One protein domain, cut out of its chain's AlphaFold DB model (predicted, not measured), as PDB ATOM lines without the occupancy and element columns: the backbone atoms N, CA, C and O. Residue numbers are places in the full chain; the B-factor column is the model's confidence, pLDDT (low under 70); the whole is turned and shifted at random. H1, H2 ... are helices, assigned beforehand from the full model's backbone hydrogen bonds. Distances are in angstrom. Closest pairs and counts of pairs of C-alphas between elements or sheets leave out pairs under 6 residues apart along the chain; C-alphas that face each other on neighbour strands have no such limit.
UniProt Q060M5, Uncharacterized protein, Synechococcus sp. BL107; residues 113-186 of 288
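This is residues 113 to 186 of the 288 residues of an uncharacterized protein of Synechococcus sp. BL107 (UniProt Q060M5). The long helix H1 and the short H2 meet at their ends in a V; H3 crosses H1 about midway, and H4 lies side by side with H2. The printed part has 74 residues with four named helices in the order H1, H2, H3, H4 and no named strand: all helix. It is compact, with a radius of gyration of the C-alphas of 12.5 A, and only just elongated, spanning 37 by 24 by 18 A.

H1, residues 122 to 137, begins at C-alpha 122 (-17.364, -13.724, -23.463) and is 22.1 A long. H2 is residues 140 to 147, 10.4 A. H3, residues 151 to 164, is 19.2 A long. H4, residues 170 to 179, 14.5 A, ends at C-alpha 179 (-32.142, 7.315, -41.621).

H1, with residues 128 to 132 alone, touches residues 158 to 162 of H3, about perpendicular at 83 degrees; the closest C-alphas, of Phe 132 and Arg 158, are 6.5 A apart. H1 and H2 touch only at the corner by their link, with the C-alphas of Tyr 136 and Leu 143 closest at 5.4 A, at a steep tilt of 52 degrees, opposite ways. H2 touches H4 at a shallow tilt of 19 degrees, the same way; the closest C-alphas, of Lys 142 and Gln 170, are 5.3 A apart. H3 is close but not clearly touching H4, with the C-alphas of Ala 153 and Leu 176 closest at 7.5 A. H1 and H4 are apart. In H1, H2, H3 and H4 every O i to N i+4 pair is within hydrogen-bond range.

The C-alphas farthest apart, of Thr 121 and His 185, are 37.9 A apart. The printed part has no cut, and the three links between helices are tight. Mean pLDDT of the printed part is 88.7; residues 116 to 118 and 184 to 186 are under 70.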
ATOM      1  N   ARG A 113     -16.416  -7.505 -26.628       82.25
ATOM      2  CA  ARG A 113     -17.780  -8.033 -26.658       82.25
ATOM      3  C   ARG A 113     -18.763  -6.900 -26.955       82.25
ATOM      4  O   ARG A 113     -18.512  -5.753 -26.578       82.25
ATOM      5  N   TYR A 114     -19.872  -7.233 -27.596       79.69
ATOM      6  CA  TYR A 114     -21.064  -6.393 -27.593       79.69
ATOM      7  C   TYR A 114     -21.989  -6.829 -26.456       79.69
ATOM      8  O   TYR A 114     -21.869  -7.948 -25.953       79.69
ATOM      9  N   ASP A 115     -22.881  -5.935 -26.038       70.81
ATOM     10  CA  ASP A 115     -23.863  -6.246 -25.006       70.81
ATOM     11  C   ASP A 115     -25.015  -7.048 -25.629       70.81
ATOM     12  O   ASP A 115     -25.821  -6.524 -26.397       70.81
ATOM     13  N   GLU A 116     -25.071  -8.341 -25.311       67.25
ATOM     14  CA  GLU A 116     -26.159  -9.260 -25.654       67.25
ATOM     15  C   GLU A 116     -26.477 -10.163 -24.454       67.25
ATOM     16  O   GLU A 116     -25.636 -10.373 -23.578       67.25
ATOM     17  N   PHE A 117     -27.721 -10.644 -24.378       55.59
ATOM     18  CA  PHE A 117     -28.235 -11.381 -23.224       55.59
ATOM     19  C   PHE A 117     -27.579 -12.760 -23.048       55.59
ATOM     20  O   PHE A 117     -27.512 -13.534 -23.998       55.59
ATOM     21  N   GLU A 118     -27.155 -13.009 -21.800       60.38
ATOM     22  CA  GLU A 118     -26.881 -14.217 -20.977       60.38
ATOM     23  C   GLU A 118     -26.620 -15.624 -21.571       60.38
ATOM     24  O   GLU A 118     -26.256 -16.513 -20.805       60.38
ATOM     25  N   TYR A 119     -26.723 -15.868 -22.878       73.38
ATOM     26  CA  TYR A 119     -26.606 -17.211 -23.468       73.38
ATOM     27  C   TYR A 119     -25.233 -17.534 -24.073       73.38
ATOM     28  O   TYR A 119     -24.994 -18.684 -24.434       73.38
ATOM     29  N   PHE A 120     -24.331 -16.553 -24.181       80.81
ATOM     30  CA  PHE A 120     -23.009 -16.725 -24.791       80.81
ATOM     31  C   PHE A 120     -21.883 -16.424 -23.810       80.81
ATOM     32  O   PHE A 120     -21.956 -15.501 -22.995       80.81
ATOM     33  N   THR A 121     -20.796 -17.180 -23.933       86.56
ATOM     34  CA  THR A 121     -19.542 -16.873 -23.245       86.56
ATOM     35  C   THR A 121     -18.919 -15.592 -23.807       86.56
ATOM     36  O   THR A 121     -19.142 -15.202 -24.955       86.56
ATOM     37  N   GLU A 122     -18.071 -14.931 -23.017       86.19
ATOM     38  CA  GLU A 122     -17.364 -13.724 -23.463       86.19
ATOM     39  C   GLU A 122     -16.540 -13.967 -24.736       86.19
ATOM     40  O   GLU A 122     -16.514 -13.136 -25.645       86.19
ATOM     41  N   THR A 123     -15.904 -15.133 -24.833       89.44
ATOM     42  CA  THR A 123     -15.081 -15.510 -25.983       89.44
ATOM     43  C   THR A 123     -15.922 -15.682 -27.249       89.44
ATOM     44  O   THR A 123     -15.495 -15.275 -28.330       89.44
ATOM     45  N   GLU A 124     -17.132 -16.232 -27.129       90.25
ATOM     46  CA  GLU A 124     -18.082 -16.352 -28.239       90.25
ATOM     47  C   GLU A 124     -18.599 -14.990 -28.696       90.25
ATOM     48  O   GLU A 124     -18.636 -14.735 -29.900       90.25
ATOM     49  N   LEU A 125     -18.919 -14.089 -27.762       88.94
ATOM     50  CA  LEU A 125     -19.349 -12.725 -28.089       88.94
ATOM     51  C   LEU A 125     -18.254 -11.950 -28.832       88.94
ATOM     52  O   LEU A 125     -18.535 -11.293 -29.835       88.94
ATOM     53  N   ILE A 126     -16.995 -12.068 -28.398       91.38
ATOM     54  CA  ILE A 126     -15.851 -11.465 -29.100       91.38
ATOM     55  C   ILE A 126     -15.688 -12.082 -30.493       91.38
ATOM     56  O   ILE A 126     -15.491 -11.361 -31.471       91.38
ATOM     57  N   LYS A 127     -15.794 -13.411 -30.616       92.44
ATOM     58  CA  LYS A 127     -15.681 -14.099 -31.910       92.44
ATOM     59  C   LYS A 127     -16.777 -13.655 -32.881       92.44
ATOM     60  O   LYS A 127     -16.482 -13.389 -34.045       92.44
ATOM     61  N   ARG A 128     -18.017 -13.523 -32.405       91.56
ATOM     62  CA  ARG A 128     -19.152 -13.008 -33.182       91.56
ATOM     63  C   ARG A 128     -18.940 -11.556 -33.601       91.56
ATOM     64  O   ARG A 128     -19.057 -11.254 -34.788       91.56
ATOM     65  N   GLN A 129     -18.533 -10.686 -32.673       92.31
ATOM     66  CA  GLN A 129     -18.192  -9.291 -32.971       92.31
ATOM     67  C   GLN A 129     -17.120  -9.193 -34.058       92.31
ATOM     68  O   GLN A 129     -17.264  -8.415 -35.002       92.31
ATOM     69  N   ASN A 130     -16.052  -9.982 -33.937       94.44
ATOM     70  CA  ASN A 130     -14.972  -9.985 -34.914       94.44
ATOM     71  C   ASN A 130     -15.461 -10.509 -36.265       94.44
ATOM     72  O   ASN A 130     -15.185  -9.869 -37.266       94.44
ATOM     73  N   SER A 131     -16.277 -11.569 -36.305       94.12
ATOM     74  CA  SER A 131     -16.826 -12.086 -37.568       94.12
ATOM     75  C   SER A 131     -17.671 -11.051 -38.325       94.12
ATOM     76  O   SER A 131     -17.527 -10.905 -39.537       94.12
ATOM     77  N   PHE A 132     -18.480 -10.268 -37.602       95.00
ATOM     78  CA  PHE A 132     -19.203  -9.126 -38.157       95.00
ATOM     79  C   PHE A 132     -18.233  -8.085 -38.732       95.00
ATOM     80  O   PHE A 132     -18.368  -7.672 -39.880       95.00
ATOM     81  N   LEU A 133     -17.224  -7.670 -37.962       94.25
ATOM     82  CA  LEU A 133     -16.257  -6.673 -38.424       94.25
ATOM     83  C   LEU A 133     -15.429  -7.165 -39.619       94.25
ATOM     84  O   LEU A 133     -15.194  -6.383 -40.536       94.25
ATOM     85  N   ASP A 134     -15.025  -8.433 -39.624       93.56
ATOM     86  CA  ASP A 134     -14.221  -9.070 -40.669       93.56
ATOM     87  C   ASP A 134     -14.983  -9.148 -41.995       93.56
ATOM     88  O   ASP A 134     -14.404  -8.911 -43.059       93.56
ATOM     89  N   GLU A 135     -16.293  -9.414 -41.952       94.56
ATOM     90  CA  GLU A 135     -17.136  -9.396 -43.149       94.56
ATOM     91  C   GLU A 135     -17.143  -8.006 -43.796       94.56
ATOM     92  O   GLU A 135     -16.889  -7.854 -44.994       94.56
ATOM     93  N   TYR A 136     -17.355  -6.962 -42.993       92.56
ATOM     94  CA  TYR A 136     -17.391  -5.587 -43.489       92.56
ATOM     95  C   TYR A 136     -15.998  -4.997 -43.762       92.56
ATOM     96  O   TYR A 136     -15.880  -4.065 -44.559       92.56
ATOM     97  N   PHE A 137     -14.932  -5.560 -43.185       90.06
ATOM     98  CA  PHE A 137     -13.541  -5.180 -43.449       90.06
ATOM     99  C   PHE A 137     -13.124  -5.442 -44.903       90.06
ATOM    100  O   PHE A 137     -12.313  -4.692 -45.450       90.06
ATOM    101  N   LYS A 138     -13.733  -6.435 -45.569       89.00
ATOM    102  CA  LYS A 138     -13.498  -6.744 -46.994       89.00
ATOM    103  C   LYS A 138     -13.737  -5.542 -47.914       89.00
ATOM    104  O   LYS A 138     -13.181  -5.484 -49.009       89.00
ATOM    105  N   ASN A 139     -14.550  -4.573 -47.486       91.19
ATOM    106  CA  ASN A 139     -14.804  -3.348 -48.231       91.19
ATOM    107  C   ASN A 139     -14.765  -2.116 -47.312       91.19
ATOM    108  O   ASN A 139     -15.706  -1.834 -46.569       91.19
ATOM    109  N   VAL A 140     -13.703  -1.315 -47.459       92.75
ATOM    110  CA  VAL A 140     -13.483  -0.060 -46.717       92.75
ATOM    111  C   VAL A 140     -14.704   0.864 -46.747       92.75
ATOM    112  O   VAL A 140     -15.005   1.499 -45.740       92.75
ATOM    113  N   SER A 141     -15.413   0.958 -47.877       92.31
ATOM    114  CA  SER A 141     -16.596   1.817 -47.993       92.31
ATOM    115  C   SER A 141     -17.729   1.337 -47.091       92.31
ATOM    116  O   SER A 141     -18.335   2.161 -46.417       92.31
ATOM    117  N   LYS A 142     -17.981   0.025 -47.012       94.50
ATOM    118  CA  LYS A 142     -19.028  -0.508 -46.129       94.50
ATOM    119  C   LYS A 142     -18.704  -0.234 -44.658       94.50
ATOM    120  O   LYS A 142     -19.541   0.281 -43.921       94.50
ATOM    121  N   LEU A 143     -17.463  -0.495 -44.254       94.25
ATOM    122  CA  LEU A 143     -16.985  -0.218 -42.899       94.25
ATOM    123  C   LEU A 143     -17.026   1.283 -42.561       94.25
ATOM    124  O   LEU A 143     -17.346   1.682 -41.440       94.25
ATOM    125  N   TYR A 144     -16.732   2.131 -43.547       95.25
ATOM    126  CA  TYR A 144     -16.867   3.574 -43.425       95.25
ATOM    127  C   TYR A 144     -18.321   4.002 -43.201       95.25
ATOM    128  O   TYR A 144     -18.556   4.836 -42.326       95.25
ATOM    129  N   GLU A 145     -19.295   3.442 -43.919       95.31
ATOM    130  CA  GLU A 145     -20.702   3.785 -43.683       95.31
ATOM    131  C   GLU A 145     -21.172   3.334 -42.294       95.31
ATOM    132  O   GLU A 145     -21.777   4.134 -41.581       95.31
ATOM    133  N   LEU A 146     -20.780   2.137 -41.839       95.06
ATOM    134  CA  LEU A 146     -21.028   1.690 -40.460       95.06
ATOM    135  C   LEU A 146     -20.448   2.665 -39.424       95.06
ATOM    136  O   LEU A 146     -21.114   3.006 -38.449       95.06
ATOM    137  N   SER A 147     -19.240   3.196 -39.654       94.62
ATOM    138  CA  SER A 147     -18.597   4.148 -38.729       94.62
ATOM    139  C   SER A 147     -19.375   5.456 -38.514       94.62
ATOM    140  O   SER A 147     -19.104   6.190 -37.554       94.62
ATOM    141  N   ARG A 148     -20.316   5.758 -39.416       93.62
ATOM    142  CA  ARG A 148     -21.138   6.974 -39.446       93.62
ATOM    143  C   ARG A 148     -22.575   6.743 -38.993       93.62
ATOM    144  O   ARG A 148     -23.354   7.695 -38.999       93.62
ATOM    145  N   MET A 149     -22.938   5.519 -38.640       94.00
ATOM    146  CA  MET A 149     -24.256   5.186 -38.111       94.00
ATOM    147  C   MET A 149     -24.317   5.395 -36.599       94.00
ATOM    148  O   MET A 149     -23.290   5.389 -35.914       94.00
ATOM    149  N   SER A 150     -25.529   5.586 -36.082       92.50
ATOM    150  CA  SER A 150     -25.776   5.506 -34.644       92.50
ATOM    151  C   SER A 150     -25.506   4.090 -34.128       92.50
ATOM    152  O   SER A 150     -25.619   3.116 -34.877       92.50
ATOM    153  N   ASP A 151     -25.184   3.963 -32.839       90.81
ATOM    154  CA  ASP A 151     -24.893   2.654 -32.240       90.81
ATOM    155  C   ASP A 151     -26.088   1.691 -32.387       90.81
ATOM    156  O   ASP A 151     -25.903   0.544 -32.778       90.81
ATOM    157  N   GLY A 152     -27.327   2.188 -32.255       91.06
ATOM    158  CA  GLY A 152     -28.535   1.381 -32.467       91.06
ATOM    159  C   GLY A 152     -28.708   0.855 -33.900       91.06
ATOM    160  O   GLY A 152     -29.185  -0.263 -34.085       91.06
ATOM    161  N   ALA A 153     -28.293   1.617 -34.918       93.19
ATOM    162  CA  ALA A 153     -28.307   1.143 -36.303       93.19
ATOM    163  C   ALA A 153     -27.184   0.129 -36.565       93.19
ATOM    164  O   ALA A 153     -27.410  -0.864 -37.251       93.19
ATOM    165  N   ILE A 154     -26.004   0.320 -35.968       94.00
ATOM    166  CA  ILE A 154     -24.925  -0.677 -36.024       94.00
ATOM    167  C   ILE A 154     -25.386  -1.986 -35.367       94.00
ATOM    168  O   ILE A 154     -25.137  -3.058 -35.914       94.00
ATOM    169  N   ASP A 155     -26.074  -1.913 -34.228       92.69
ATOM    170  CA  ASP A 155     -26.598  -3.087 -33.522       92.69
ATOM    171  C   ASP A 155     -27.723  -3.788 -34.294       92.69
ATOM    172  O   ASP A 155     -27.875  -5.003 -34.179       92.69
ATOM    173  N   LEU A 156     -28.511  -3.056 -35.089       93.88
ATOM    174  CA  LEU A 156     -29.474  -3.652 -36.019       93.88
ATOM    175  C   LEU A 156     -28.750  -4.457 -37.104       93.88
ATOM    176  O   LEU A 156     -29.024  -5.642 -37.261       93.88
ATOM    177  N   VAL A 157     -27.794  -3.838 -37.806       95.50
ATOM    178  CA  VAL A 157     -27.029  -4.518 -38.868       95.50
ATOM    179  C   VAL A 157     -26.285  -5.728 -38.306       95.50
ATOM    180  O   VAL A 157     -26.239  -6.774 -38.944       95.50
ATOM    181  N   ARG A 158     -25.723  -5.607 -37.096       94.19
ATOM    182  CA  ARG A 158     -25.032  -6.710 -36.424       94.19
ATOM    183  C   ARG A 158     -25.974  -7.872 -36.123       94.19
ATOM    184  O   ARG A 158     -25.608  -9.000 -36.420       94.19
ATOM    185  N   ARG A 159     -27.159  -7.611 -35.562       91.44
ATOM    186  CA  ARG A 159     -28.150  -8.661 -35.272       91.44
ATOM    187  C   ARG A 159     -28.627  -9.351 -36.542       91.44
ATOM    188  O   ARG A 159     -28.526 -10.561 -36.631       91.44
ATOM    189  N   GLU A 160     -29.013  -8.597 -37.568       94.12
ATOM    190  CA  GLU A 160     -29.430  -9.193 -38.847       94.12
ATOM    191  C   GLU A 160     -28.297  -9.985 -39.528       94.12
ATOM    192  O   GLU A 160     -28.540 -10.985 -40.202       94.12
ATOM    193  N   PHE A 161     -27.039  -9.583 -39.341       94.75
ATOM    194  CA  PHE A 161     -25.903 -10.380 -39.793       94.75
ATOM    195  C   PHE A 161     -25.749 -11.681 -38.989       94.75
ATOM    196  O   PHE A 161     -25.552 -12.735 -39.583       94.75
ATOM    197  N   LEU A 162     -25.814 -11.621 -37.658       89.94
ATOM    198  CA  LEU A 162     -25.558 -12.778 -36.793       89.94
ATOM    199  C   LEU A 162     -26.722 -13.779 -36.759       89.94
ATOM    200  O   LEU A 162     -26.470 -14.981 -36.678       89.94
ATOM    201  N   ASP A 163     -27.958 -13.291 -36.836       89.25
ATOM    202  CA  ASP A 163     -29.176 -14.095 -36.721       89.25
ATOM    203  C   ASP A 163     -29.676 -14.551 -38.102       89.25
ATOM    204  O   ASP A 163     -29.992 -15.727 -38.290       89.25
ATOM    205  N   ASP A 164     -29.668 -13.651 -39.095       92.12
ATOM    206  CA  ASP A 164     -30.243 -13.902 -40.428       92.12
ATOM    207  C   ASP A 164     -29.185 -14.107 -41.529       92.12
ATOM    208  O   ASP A 164     -29.532 -14.316 -42.694       92.12
ATOM    209  N   ASN A 165     -27.885 -14.042 -41.201       91.88
ATOM    210  CA  ASN A 165     -26.775 -14.042 -42.170       91.88
ATOM    211  C   ASN A 165     -26.887 -12.939 -43.240       91.88
ATOM    212  O   ASN A 165     -26.358 -13.067 -44.351       91.88
ATOM    213  N   LYS A 166     -27.573 -11.834 -42.931       95.75
ATOM    214  CA  LYS A 166     -27.779 -10.745 -43.884       95.75
ATOM    215  C   LYS A 166     -26.539  -9.862 -43.980       95.75
ATOM    216  O   LYS A 166     -26.171  -9.161 -43.040       95.75
ATOM    217  N   VAL A 167     -25.937  -9.825 -45.168       94.94
ATOM    218  CA  VAL A 167     -24.825  -8.920 -45.484       94.94
ATOM    219  C   VAL A 167     -25.334  -7.756 -46.319       94.94
ATOM    220  O   VAL A 167     -25.644  -7.899 -47.498       94.94
ATOM    221  N   TYR A 168     -25.359  -6.574 -45.714       93.56
ATOM    222  CA  TYR A 168     -25.765  -5.353 -46.405       93.56
ATOM    223  C   TYR A 168     -24.785  -4.969 -47.527       93.56
ATOM    224  O   TYR A 168     -23.552  -5.000 -47.373       93.56
ATOM    225  N   SER A 169     -25.334  -4.553 -48.663       94.50
ATOM    226  CA  SER A 169     -24.616  -3.847 -49.724       94.50
ATOM    227  C   SER A 169     -24.194  -2.443 -49.270       94.50
ATOM    228  O   SER A 169     -24.659  -1.924 -48.255       94.50
ATOM    229  N   GLN A 170     -23.287  -1.803 -50.016       92.81
ATOM    230  CA  GLN A 170     -22.880  -0.430 -49.699       92.81
ATOM    231  C   GLN A 170     -24.072   0.538 -49.786       92.81
ATOM    232  O   GLN A 170     -24.252   1.343 -48.879       92.81
ATOM    233  N   ALA A 171     -24.903   0.422 -50.825       92.69
ATOM    234  CA  ALA A 171     -26.058   1.294 -51.028       92.69
ATOM    235  C   ALA A 171     -27.072   1.190 -49.877       92.69
ATOM    236  O   ALA A 171     -27.531   2.207 -49.362       92.69
ATOM    237  N   GLU A 172     -27.365  -0.025 -49.403       94.38
ATOM    238  CA  GLU A 172     -28.274  -0.219 -48.266       94.38
ATOM    239  C   GLU A 172     -27.708   0.388 -46.974       94.38
ATOM    240  O   GLU A 172     -28.449   1.011 -46.213       94.38
ATOM    241  N   LEU A 173     -26.394   0.269 -46.739       94.62
ATOM    242  CA  LEU A 173     -25.743   0.936 -45.607       94.62
ATOM    243  C   LEU A 173     -25.792   2.461 -45.746       94.62
ATOM    244  O   LEU A 173     -26.002   3.164 -44.762       94.62
ATOM    245  N   GLU A 174     -25.629   3.005 -46.949       92.56
ATOM    246  CA  GLU A 174     -25.750   4.446 -47.171       92.56
ATOM    247  C   GLU A 174     -27.164   4.944 -46.863       92.56
ATOM    248  O   GLU A 174     -27.307   5.962 -46.175       92.56
ATOM    249  N   THR A 175     -28.196   4.212 -47.301       92.69
ATOM    250  CA  THR A 175     -29.604   4.493 -46.977       92.69
ATOM    251  C   THR A 175     -29.858   4.399 -45.475       92.69
ATOM    252  O   THR A 175     -30.417   5.327 -44.890       92.69
ATOM    253  N   LEU A 176     -29.383   3.344 -44.810       92.06
ATOM    254  CA  LEU A 176     -29.550   3.190 -43.364       92.06
ATOM    255  C   LEU A 176     -28.814   4.291 -42.580       92.06
ATOM    256  O   LEU A 176     -29.318   4.821 -41.590       92.06
ATOM    257  N   CYS A 177     -27.644   4.718 -43.056       89.69
ATOM    258  CA  CYS A 177     -26.914   5.846 -42.482       89.69
ATOM    259  C   CYS A 177     -27.636   7.186 -42.728       89.69
ATOM    260  O   CYS A 177     -27.473   8.119 -41.942       89.69
ATOM    261  N   GLN A 178     -28.446   7.314 -43.791       87.44
ATOM    262  CA  GLN A 178     -29.330   8.476 -43.982       87.44
ATOM    263  C   GLN A 178     -30.437   8.519 -42.927       87.44
ATOM    264  O   GLN A 178     -30.696   9.597 -42.394       87.44
ATOM    265  N   SER A 179     -31.058   7.381 -42.607       88.69
ATOM    266  CA  SER A 179     -32.142   7.315 -41.621       88.69
ATOM    267  C   SER A 179     -31.661   7.335 -40.170       88.69
ATOM    268  O   SER A 179     -32.407   7.748 -39.286       88.69
ATOM    269  N   SER A 180     -30.434   6.882 -39.900       90.50
ATOM    270  CA  SER A 180     -29.903   6.735 -38.538       90.50
ATOM    271  C   SER A 180     -28.426   7.153 -38.441       90.50
ATOM    272  O   SER A 180     -27.548   6.315 -38.206       90.50
ATOM    273  N   PRO A 181     -28.114   8.447 -38.646       89.75
ATOM    274  CA  PRO A 181     -26.745   8.947 -38.589       89.75
ATOM    275  C   PRO A 181     -26.216   8.996 -37.150       89.75
ATOM    276  O   PRO A 181     -26.970   9.182 -36.197       89.75
ATOM    277  N   LYS A 182     -24.894   8.899 -37.003       87.62
ATOM    278  CA  LYS A 182     -24.186   9.070 -35.727       87.62
ATOM    279  C   LYS A 182     -24.318  10.488 -35.174       87.62
ATOM    280  O   LYS A 182     -24.541  10.666 -33.985       87.62
ATOM    281  N   ASP A 183     -24.185  11.475 -36.058       82.62
ATOM    282  CA  ASP A 183     -24.344  12.894 -35.756       82.62
ATOM    283  C   ASP A 183     -25.504  13.452 -36.594       82.62
ATOM    284  O   ASP A 183     -25.398  13.573 -37.818       82.62
ATOM    285  N   GLU A 184     -26.602  13.859 -35.949       68.88
ATOM    286  CA  GLU A 184     -27.783  14.433 -36.626       68.88
ATOM    287  C   GLU A 184     -27.447  15.687 -37.458       68.88
ATOM    288  O   GLU A 184     -28.129  16.031 -38.429       68.88
ATOM    289  N   HIS A 185     -26.369  16.382 -37.089       61.06
ATOM    290  CA  HIS A 185     -25.897  17.593 -37.753       61.06
ATOM    291  C   HIS A 185     -24.848  17.343 -38.843       61.06
ATOM    292  O   HIS A 185     -24.648  18.238 -39.665       61.06
ATOM    293  N   GLU A 186     -24.233  16.152 -38.937       55.66
ATOM    294  CA  GLU A 186     -23.296  15.836 -40.036       55.66
ATOM    295  C   GLU A 186     -23.994  15.889 -41.413       55.66
ATOM    296  O   GLU A 186     -23.321  16.002 -42.439       55.66
TER     297      GLU A 186